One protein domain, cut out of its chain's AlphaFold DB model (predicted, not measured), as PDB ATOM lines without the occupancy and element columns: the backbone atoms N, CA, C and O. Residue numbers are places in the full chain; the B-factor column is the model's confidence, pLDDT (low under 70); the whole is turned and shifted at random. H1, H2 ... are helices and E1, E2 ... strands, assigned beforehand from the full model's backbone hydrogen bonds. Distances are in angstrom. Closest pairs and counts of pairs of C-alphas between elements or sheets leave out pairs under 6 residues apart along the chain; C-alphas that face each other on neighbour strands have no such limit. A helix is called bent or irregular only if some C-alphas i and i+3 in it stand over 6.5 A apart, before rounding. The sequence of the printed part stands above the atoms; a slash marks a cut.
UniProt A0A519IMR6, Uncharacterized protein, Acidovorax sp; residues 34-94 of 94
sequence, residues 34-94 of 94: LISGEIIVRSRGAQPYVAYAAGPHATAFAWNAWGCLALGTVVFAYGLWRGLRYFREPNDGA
ATOM      1  N   LEU A  34     256.802 243.587 265.419       90.44
ATOM      2  CA  LEU A  34     257.262 244.967 265.215       90.44
ATOM      3  C   LEU A  34     256.142 245.995 265.426       90.44
ATOM      4  O   LEU A  34     256.406 247.060 265.977       90.44
ATOM      5  N   ILE A  35     254.912 245.681 265.009       92.44
ATOM      6  CA  ILE A  35     253.743 246.558 265.178       92.44
ATOM      7  C   ILE A  35     253.269 246.574 266.634       92.44
ATOM      8  O   ILE A  35     252.988 247.644 267.168       92.44
ATOM      9  N   SER A  36     253.166 245.408 267.276       91.56
ATOM     10  CA  SER A  36     252.712 245.303 268.668       91.56
ATOM     11  C   SER A  36     253.756 245.809 269.665       91.56
ATOM     12  O   SER A  36     253.408 246.212 270.771       91.56
ATOM     13  N   GLY A  37     255.039 245.777 269.290       90.94
ATOM     14  CA  GLY A  37     256.150 246.086 270.186       90.94
ATOM     15  C   GLY A  37     256.400 245.005 271.240       90.94
ATOM     16  O   GLY A  37     257.175 245.241 272.168       90.94
ATOM     17  N   GLU A  38     255.776 243.830 271.110       92.00
ATOM     18  CA  GLU A  38     255.917 242.708 272.037       92.00
ATOM     19  C   GLU A  38     255.962 241.356 271.317       92.00
ATOM     20  O   GLU A  38     255.268 241.126 270.325       92.00
ATOM     21  N   ILE A  39     256.770 240.433 271.844       90.62
ATOM     22  CA  ILE A  39     256.813 239.037 271.399       90.62
ATOM     23  C   ILE A  39     256.894 238.091 272.596       90.62
ATOM     24  O   ILE A  39     257.544 238.385 273.598       90.62
ATOM     25  N   ILE A  40     256.291 236.910 272.469       89.19
ATOM     26  CA  ILE A  40     256.450 235.837 273.453       89.19
ATOM     27  C   ILE A  40     257.656 234.993 273.046       89.19
ATOM     28  O   ILE A  40     257.639 234.325 272.012       89.19
ATOM     29  N   VAL A  41     258.695 234.995 273.879       85.50
ATOM     30  CA  VAL A  41     259.885 234.167 273.680       85.50
ATOM     31  C   VAL A  41     259.748 232.910 274.528       85.50
ATOM     32  O   VAL A  41     259.616 232.967 275.752       85.50
ATOM     33  N   ARG A  42     259.802 231.747 273.874       87.81
ATOM     34  CA  ARG A  42     259.796 230.443 274.541       87.81
ATOM     35  C   ARG A  42     261.086 229.700 274.232       87.81
ATOM     36  O   ARG A  42     261.379 229.405 273.079       87.81
ATOM     37  N   SER A  43     261.824 229.356 275.282       82.25
ATOM     38  CA  SER A  43     263.001 228.491 275.209       82.25
ATOM     39  C   SER A  43     262.741 227.200 275.978       82.25
ATOM     40  O   SER A  43     262.005 227.180 276.966       82.25
ATOM     41  N   ARG A  44     263.332 226.095 275.521       87.62
ATOM     42  CA  ARG A  44     263.215 224.809 276.206       87.62
ATOM     43  C   ARG A  44     263.934 224.889 277.555       87.62
ATOM     44  O   ARG A  44     265.114 225.210 277.603       87.62
ATOM     45  N   GLY A  45     263.225 224.566 278.637       85.19
ATOM     46  CA  GLY A  45     263.775 224.595 279.998       85.19
ATOM     47  C   GLY A  45     263.692 225.953 280.704       85.19
ATOM     48  O   GLY A  45     264.120 226.051 281.847       85.19
ATOM     49  N   ALA A  46     263.105 226.973 280.069       84.12
ATOM     50  CA  ALA A  46     262.813 228.260 280.692       84.12
ATOM     51  C   ALA A  46     261.303 228.534 280.690       84.12
ATOM     52  O   ALA A  46     260.575 228.060 279.813       84.12
ATOM     53  N   GLN A  47     260.838 229.320 281.664       87.75
ATOM     54  CA  GLN A  47     259.483 229.865 281.614       87.75
ATOM     55  C   GLN A  47     259.381 230.842 280.431       87.75
ATOM     56  O   GLN A  47     260.313 231.622 280.212       87.75
ATOM     57  N   PRO A  48     258.296 230.788 279.639       89.94
ATOM     58  CA  PRO A  48     258.081 231.752 278.573       89.94
ATOM     59  C   PRO A  48     257.956 233.156 279.166       89.94
ATOM     60  O   PRO A  48     257.337 233.343 280.213       89.94
ATOM     61  N   TYR A  49     258.542 234.135 278.486       88.75
ATOM     62  CA  TYR A  49     258.492 235.536 278.890       88.75
ATOM     63  C   TYR A  49     258.166 236.423 277.693       88.75
ATOM     64  O   TYR A  49     258.395 236.049 276.538       88.75
ATOM     65  N   VAL A  50     257.615 237.599 277.976       89.69
ATOM     66  CA  VAL A  50     257.330 238.613 276.959       89.69
ATOM     67  C   VAL A  50     258.544 239.529 276.838       89.69
ATOM     68  O   VAL A  50     259.042 240.037 277.843       89.69
ATOM     69  N   ALA A  51     259.043 239.707 275.618       90.38
ATOM     70  CA  ALA A  51     260.089 240.667 275.298       90.38
ATOM     71  C   ALA A  51     259.460 241.889 274.623       90.38
ATOM     72  O   ALA A  51     258.686 241.737 273.677       90.38
ATOM     73  N   TYR A  52     259.815 243.082 275.097       91.31
ATOM     74  CA  TYR A  52     259.255 244.352 274.628       91.31
ATOM     75  C   TYR A  52     260.291 245.172 273.861       91.31
ATOM     76  O   TYR A  52     261.456 245.216 274.255       91.31
ATOM     77  N   ALA A  53     259.863 245.894 272.826       88.19
ATOM     78  CA  ALA A  53     260.731 246.739 272.001       88.19
ATOM     79  C   ALA A  53     261.452 247.836 272.806       88.19
ATOM     80  O   ALA A  53     262.624 248.116 272.565       88.19
ATOM     81  N   ALA A  54     260.760 248.425 273.782       88.06
ATOM     82  CA  ALA A  54     261.272 249.489 274.646       88.06
ATOM     83  C   ALA A  54     261.229 249.094 276.134       88.06
ATOM     84  O   ALA A  54     260.933 249.919 276.996       88.06
ATOM     85  N   GLY A  55     261.480 247.820 276.444       87.25
ATOM     86  CA  GLY A  55     261.353 247.299 277.804       87.25
ATOM     87  C   GLY A  55     262.387 246.228 278.157       87.25
ATOM     88  O   GLY A  55     263.431 246.115 277.504       87.25
ATOM     89  N   PRO A  56     262.133 245.433 279.212       82.50
ATOM     90  CA  PRO A  56     263.013 244.331 279.571       82.50
ATOM     91  C   PRO A  56     263.133 243.354 278.394       82.50
ATOM     92  O   PRO A  56     262.157 243.041 277.712       82.50
ATOM     93  N   HIS A  57     264.359 242.890 278.152       88.81
ATOM     94  CA  HIS A  57     264.702 241.999 277.040       88.81
ATOM     95  C   HIS A  57     264.533 242.599 275.626       88.81
ATOM     96  O   HIS A  57     264.350 241.850 274.666       88.81
ATOM     97  N   ALA A  58     264.684 243.920 275.457       88.12
ATOM     98  CA  ALA A  58     264.643 244.586 274.144       88.12
ATOM     99  C   ALA A  58     265.610 243.995 273.100       88.12
ATOM    100  O   ALA A  58     265.293 243.922 271.914       88.12
ATOM    101  N   THR A  59     266.774 243.500 273.526       90.19
ATOM    102  CA  THR A  59     267.704 242.788 272.637       90.19
ATOM    103  C   THR A  59     267.131 241.462 272.142       90.19
ATOM    104  O   THR A  59     267.263 241.155 270.962       90.19
ATOM    105  N   ALA A  60     266.457 240.692 273.001       88.38
ATOM    106  CA  ALA A  60     265.790 239.450 272.605       88.38
ATOM    107  C   ALA A  60     264.596 239.721 271.677       88.38
ATOM    108  O   ALA A  60     264.382 238.958 270.732       88.38
ATOM    109  N   PHE A  61     263.865 240.819 271.910       91.75
ATOM    110  CA  PHE A  61     262.843 241.317 270.989       91.75
ATOM    111  C   PHE A  61     263.447 241.604 269.611       91.75
ATOM    112  O   PHE A  61     263.018 241.017 268.621       91.75
ATOM    113  N   ALA A  62     264.491 242.436 269.555       89.31
ATOM    114  CA  ALA A  62     265.130 242.831 268.305       89.31
ATOM    115  C   ALA A  62     265.690 241.620 267.542       89.31
ATOM    116  O   ALA A  62     265.443 241.485 266.347       89.31
ATOM    117  N   TRP A  63     266.384 240.706 268.224       90.56
ATOM    118  CA  TRP A  63     266.934 239.501 267.598       90.56
ATOM    119  C   TRP A  63     265.862 238.601 266.987       90.56
ATOM    120  O   TRP A  63     266.047 238.113 265.876       90.56
ATOM    121  N   ASN A  64     264.744 238.391 267.681       90.31
ATOM    122  CA  ASN A  64     263.655 237.575 267.147       90.31
ATOM    123  C   ASN A  64     262.911 238.298 266.024       90.31
ATOM    124  O   ASN A  64     262.728 237.718 264.962       90.31
ATOM    125  N   ALA A  65     262.513 239.555 266.223       90.62
ATOM    126  CA  ALA A  65     261.750 240.303 265.229       90.62
ATOM    127  C   ALA A  65     262.554 240.498 263.933       90.62
ATOM    128  O   ALA A  65     262.088 240.136 262.856       90.62
ATOM    129  N   TRP A  66     263.794 240.990 264.022       90.94
ATOM    130  CA  TRP A  66     264.642 241.195 262.844       90.94
ATOM    131  C   TRP A  66     265.193 239.886 262.279       90.94
ATOM    132  O   TRP A  66     265.297 239.747 261.061       90.94
ATOM    133  N   GLY A  67     265.511 238.911 263.133       92.00
ATOM    134  CA  GLY A  67     265.991 237.598 262.703       92.00
ATOM    135  C   GLY A  67     264.926 236.813 261.940       92.00
ATOM    136  O   GLY A  67     265.200 236.313 260.848       92.00
ATOM    137  N   CYS A  68     263.699 236.750 262.462       92.44
ATOM    138  CA  CYS A  68     262.576 236.130 261.761       92.44
ATOM    139  C   CYS A  68     262.211 236.899 260.486       92.44
ATOM    140  O   CYS A  68     261.857 236.260 259.496       92.44
ATOM    141  N   LEU A  69     262.361 238.230 260.462       93.00
ATOM    142  CA  LEU A  69     262.120 239.028 259.260       93.00
ATOM    143  C   LEU A  69     263.139 238.680 258.173       93.00
ATOM    144  O   LEU A  69     262.747 238.319 257.068       93.00
ATOM    145  N   ALA A  70     264.432 238.699 258.503       93.25
ATOM    146  CA  ALA A  70     265.499 238.356 257.567       93.25
ATOM    147  C   ALA A  70     265.364 236.917 257.044       93.25
ATOM    148  O   ALA A  70     265.407 236.688 255.833       93.25
ATOM    149  N   LEU A  71     265.146 235.945 257.938       93.94
ATOM    150  CA  LEU A  71     264.941 234.544 257.555       93.94
ATOM    151  C   LEU A  71     263.682 234.371 256.705       93.94
ATOM    152  O   LEU A  71     263.733 233.712 255.668       93.94
ATOM    153  N   GLY A  72     262.569 234.989 257.105       92.62
ATOM    154  CA  GLY A  72     261.314 234.965 256.360       92.62
ATOM    155  C   GLY A  72     261.476 235.520 254.949       92.62
ATOM    156  O   GLY A  72     261.046 234.876 253.992       92.62
ATOM    157  N   THR A  73     262.175 236.650 254.794       93.50
ATOM    158  CA  THR A  73     262.484 237.242 253.486       93.50
ATOM    159  C   THR A  73     263.328 236.306 252.626       93.50
ATOM    160  O   THR A  73     262.984 236.088 251.467       93.50
ATOM    161  N   VAL A  74     264.401 235.722 253.171       95.38
ATOM    162  CA  VAL A  74     265.278 234.807 252.419       95.38
ATOM    163  C   VAL A  74     264.514 233.562 251.969       95.38
ATOM    164  O   VAL A  74     264.578 233.188 250.798       95.38
ATOM    165  N   VAL A  75     263.760 232.939 252.878       94.12
ATOM    166  CA  VAL A  75     262.981 231.727 252.589       94.12
ATOM    167  C   VAL A  75     261.885 232.016 251.563       94.12
ATOM    168  O   VAL A  75     261.722 231.252 250.610       94.12
ATOM    169  N   PHE A  76     261.172 233.134 251.713       91.94
ATOM    170  CA  PHE A  76     260.140 233.552 250.769       91.94
ATOM    171  C   PHE A  76     260.724 233.849 249.385       91.94
ATOM    172  O   PHE A  76     260.236 233.315 248.391       91.94
ATOM    173  N   ALA A  77     261.799 234.641 249.311       92.81
ATOM    174  CA  ALA A  77     262.457 234.980 248.051       92.81
ATOM    175  C   ALA A  77     262.997 233.731 247.342       92.81
ATOM    176  O   ALA A  77     262.842 233.594 246.129       92.81
ATOM    177  N   TYR A  78     263.566 232.785 248.095       91.62
ATOM    178  CA  TYR A  78     264.014 231.506 247.552       91.62
ATOM    179  C   TYR A  78     262.846 230.644 247.049       91.62
ATOM    180  O   TYR A  78     262.917 230.097 245.948       91.62
ATOM    181  N   GLY A  79     261.752 230.552 247.813       89.88
ATOM    182  CA  GLY A  79     260.532 229.861 247.388       89.88
ATOM    183  C   GLY A  79     259.944 230.469 246.111       89.88
ATOM    184  O   GLY A  79     259.596 229.738 245.185       89.88
ATOM    185  N   LEU A  80     259.918 231.800 246.020       89.94
ATOM    186  CA  LEU A  80     259.442 232.532 244.849       89.94
ATOM    187  C   LEU A  80     260.350 232.299 243.637       89.94
ATOM    188  O   LEU A  80     259.861 231.975 242.562       89.94
ATOM    189  N   TRP A  81     261.671 232.395 243.814       89.12
ATOM    190  CA  TRP A  81     262.656 232.107 242.770       89.12
ATOM    191  C   TRP A  81     262.519 230.681 242.234       89.12
ATOM    192  O   TRP A  81     262.490 230.470 241.022       89.12
ATOM    193  N   ARG A  82     262.393 229.699 243.134       85.38
ATOM    194  CA  ARG A  82     262.179 228.296 242.773       85.38
ATOM    195  C   ARG A  82     260.870 228.123 242.005       85.38
ATOM    196  O   ARG A  82     260.873 227.467 240.971       85.38
ATOM    197  N   GLY A  83     259.783 228.743 242.469       83.88
ATOM    198  CA  GLY A  83     258.497 228.748 241.770       83.88
ATOM    199  C   GLY A  83     258.598 229.351 240.369       83.88
ATOM    200  O   GLY A  83     258.172 228.726 239.405       83.88
ATOM    201  N   LEU A  84     259.235 230.518 240.238       85.06
ATOM    202  CA  LEU A  84     259.447 231.192 238.957       85.06
ATOM    203  C   LEU A  84     260.298 230.365 237.995       85.06
ATOM    204  O   LEU A  84     259.972 230.327 236.815       85.06
ATOM    205  N   ARG A  85     261.347 229.677 238.467       79.69
ATOM    206  CA  ARG A  85     262.112 228.749 237.619       79.69
ATOM    207  C   ARG A  85     261.256 227.597 237.111       79.69
ATOM    208  O   ARG A  85     261.309 227.327 235.925       79.69
ATOM    209  N   TYR A  86     260.403 227.005 237.948       70.62
ATOM    210  CA  TYR A  86     259.472 225.960 237.498       70.62
ATOM    211  C   TYR A  86     258.457 226.437 236.447       70.62
ATOM    212  O   TYR A  86     258.013 225.630 235.643       70.62
ATOM    213  N   PHE A  87     258.066 227.715 236.453       67.75
ATOM    214  CA  PHE A  87     257.182 228.277 235.420       67.75
ATOM    215  C   PHE A  87     257.936 228.785 234.180       67.75
ATOM    216  O   PHE A  87     257.338 228.900 233.112       67.75
ATOM    217  N   ARG A  88     259.219 229.149 234.329       65.88
ATOM    218  CA  ARG A  88     260.048 229.779 233.287       65.88
ATOM    219  C   ARG A  88     260.956 228.804 232.551       65.88
ATOM    220  O   ARG A  88     261.354 229.121 231.439       65.88
ATOM    221  N   GLU A  89     261.287 227.669 233.149       58.81
ATOM    222  CA  GLU A  89     261.687 226.477 232.417       58.81
ATOM    223  C   GLU A  89     260.372 225.859 231.919       58.81
ATOM    224  O   GLU A  89     259.706 225.150 232.678       58.81
ATOM    225  N   PRO A  90     259.921 226.139 230.677       52.31
ATOM    226  CA  PRO A  90     259.054 225.176 230.026       52.31
ATOM    227  C   PRO A  90     259.805 223.841 230.012       52.31
ATOM    228  O   PRO A  90     261.015 223.788 230.219       52.31
ATOM    229  N   ASN A  91     259.086 222.755 229.773       54.91
ATOM    230  CA  ASN A  91     259.668 221.482 229.369       54.91
ATOM    231  C   ASN A  91     260.616 221.658 228.158       54.91
ATOM    232  O   ASN A  91     260.255 221.305 227.035       54.91
ATOM    233  N   ASP A  92     261.825 222.173 228.361       44.62
ATOM    234  CA  ASP A  92     262.908 222.175 227.393       44.62
ATOM    235  C   ASP A  92     263.532 220.779 227.437       44.62
ATOM    236  O   ASP A  92     264.644 220.561 227.912       44.62
ATOM    237  N   GLY A  93     262.749 219.817 226.943       44.62
ATOM    238  CA  GLY A  93     263.227 218.516 226.503       44.62
ATOM    239  C   GLY A  93     262.803 217.314 227.350       44.62
ATOM    240  O   GLY A  93     263.280 217.138 228.467       44.62
ATOM    241  N   ALA A  94     262.054 216.432 226.674       40.38
ATOM    242  CA  ALA A  94     261.938 214.977 226.867       40.38
ATOM    243  C   ALA A  94     260.928 214.437 227.896       40.38
ATOM    244  O   ALA A  94     261.164 214.511 229.121       40.38
TER     245      ALA A  94
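This is residues 34 to 94 of the 94 residues of an uncharacterized protein of Acidovorax sp (UniProt A0A519IMR6). A small hairpin of two strands, E1 and E2, packs crosswise beside the first turns of one long helix, H1, and the rest of that helix sticks out as a long arm with a tail at its end. The hairpin and H1's residues 58 to 65 lie together at one end, while residues 70 to 94 stand free and make the length. The printed part has 61 residues, with two named strands and then one named helix along the chain, E1, E2, H1. The sheet's order is E1 - E2, antiparallel, and the class is mixed, helices and strands. The whole is extended, with a radius of gyration of the C-alphas of 18.7 A and spans of 59 by 26 by 15 A.

Begin at the sheet, where E1, residues 38 to 41, and E2, residues 49 to 52, are antiparallel neighbours and form a hairpin, with 148 degrees between their directions. Look at C-alphas 38 and 52, which face each other at 4.5 A. Across the pair, N 51 and O 39 are within hydrogen-bond range at 2.8 A, and N 41 and O 49 at 2.9 A. From the sheet move to H1, residues 58 to 88. Its closest C-alphas to E2 are those of Phe 61 and Ala 51, 5.2 A apart. To E1 the closest are those of Phe 61 and Ile 39, 6.5 A apart. In H1 every O i to N i+4 pair is within hydrogen-bond range, and the helix is not bent.

Find C-alpha 38 at (255.917, 242.708, 272.037), where E1 begins; it runs 9.6 A to Val 41. E2 runs 9.8 A from Tyr 49 to Tyr 52. Then find C-alpha 58 at (264.643, 244.586, 274.144), where H1 begins; from there it runs 43.7 A to C-alpha 88 at (260.048, 229.779, 233.287).

The two C-alphas farthest apart are those of Pro 56 and Ala 94, 60.3 A, and the outline is only just a rod. Without residues 70 to 94, of which 70 to 88 belong to H1, the body of 36 residues spans 27 by 19 by 15 A. The printed part has no cut and ends at residue 94, the chain's last. The link from E2 to H1, 5 residues, is tight, and the link from E1 to E2, 7 residues, is short. The mean pLDDT of the printed part is 84.5; look at the B-factor column of residues 87 to 94 to find values under 70, where the model's confidence is low.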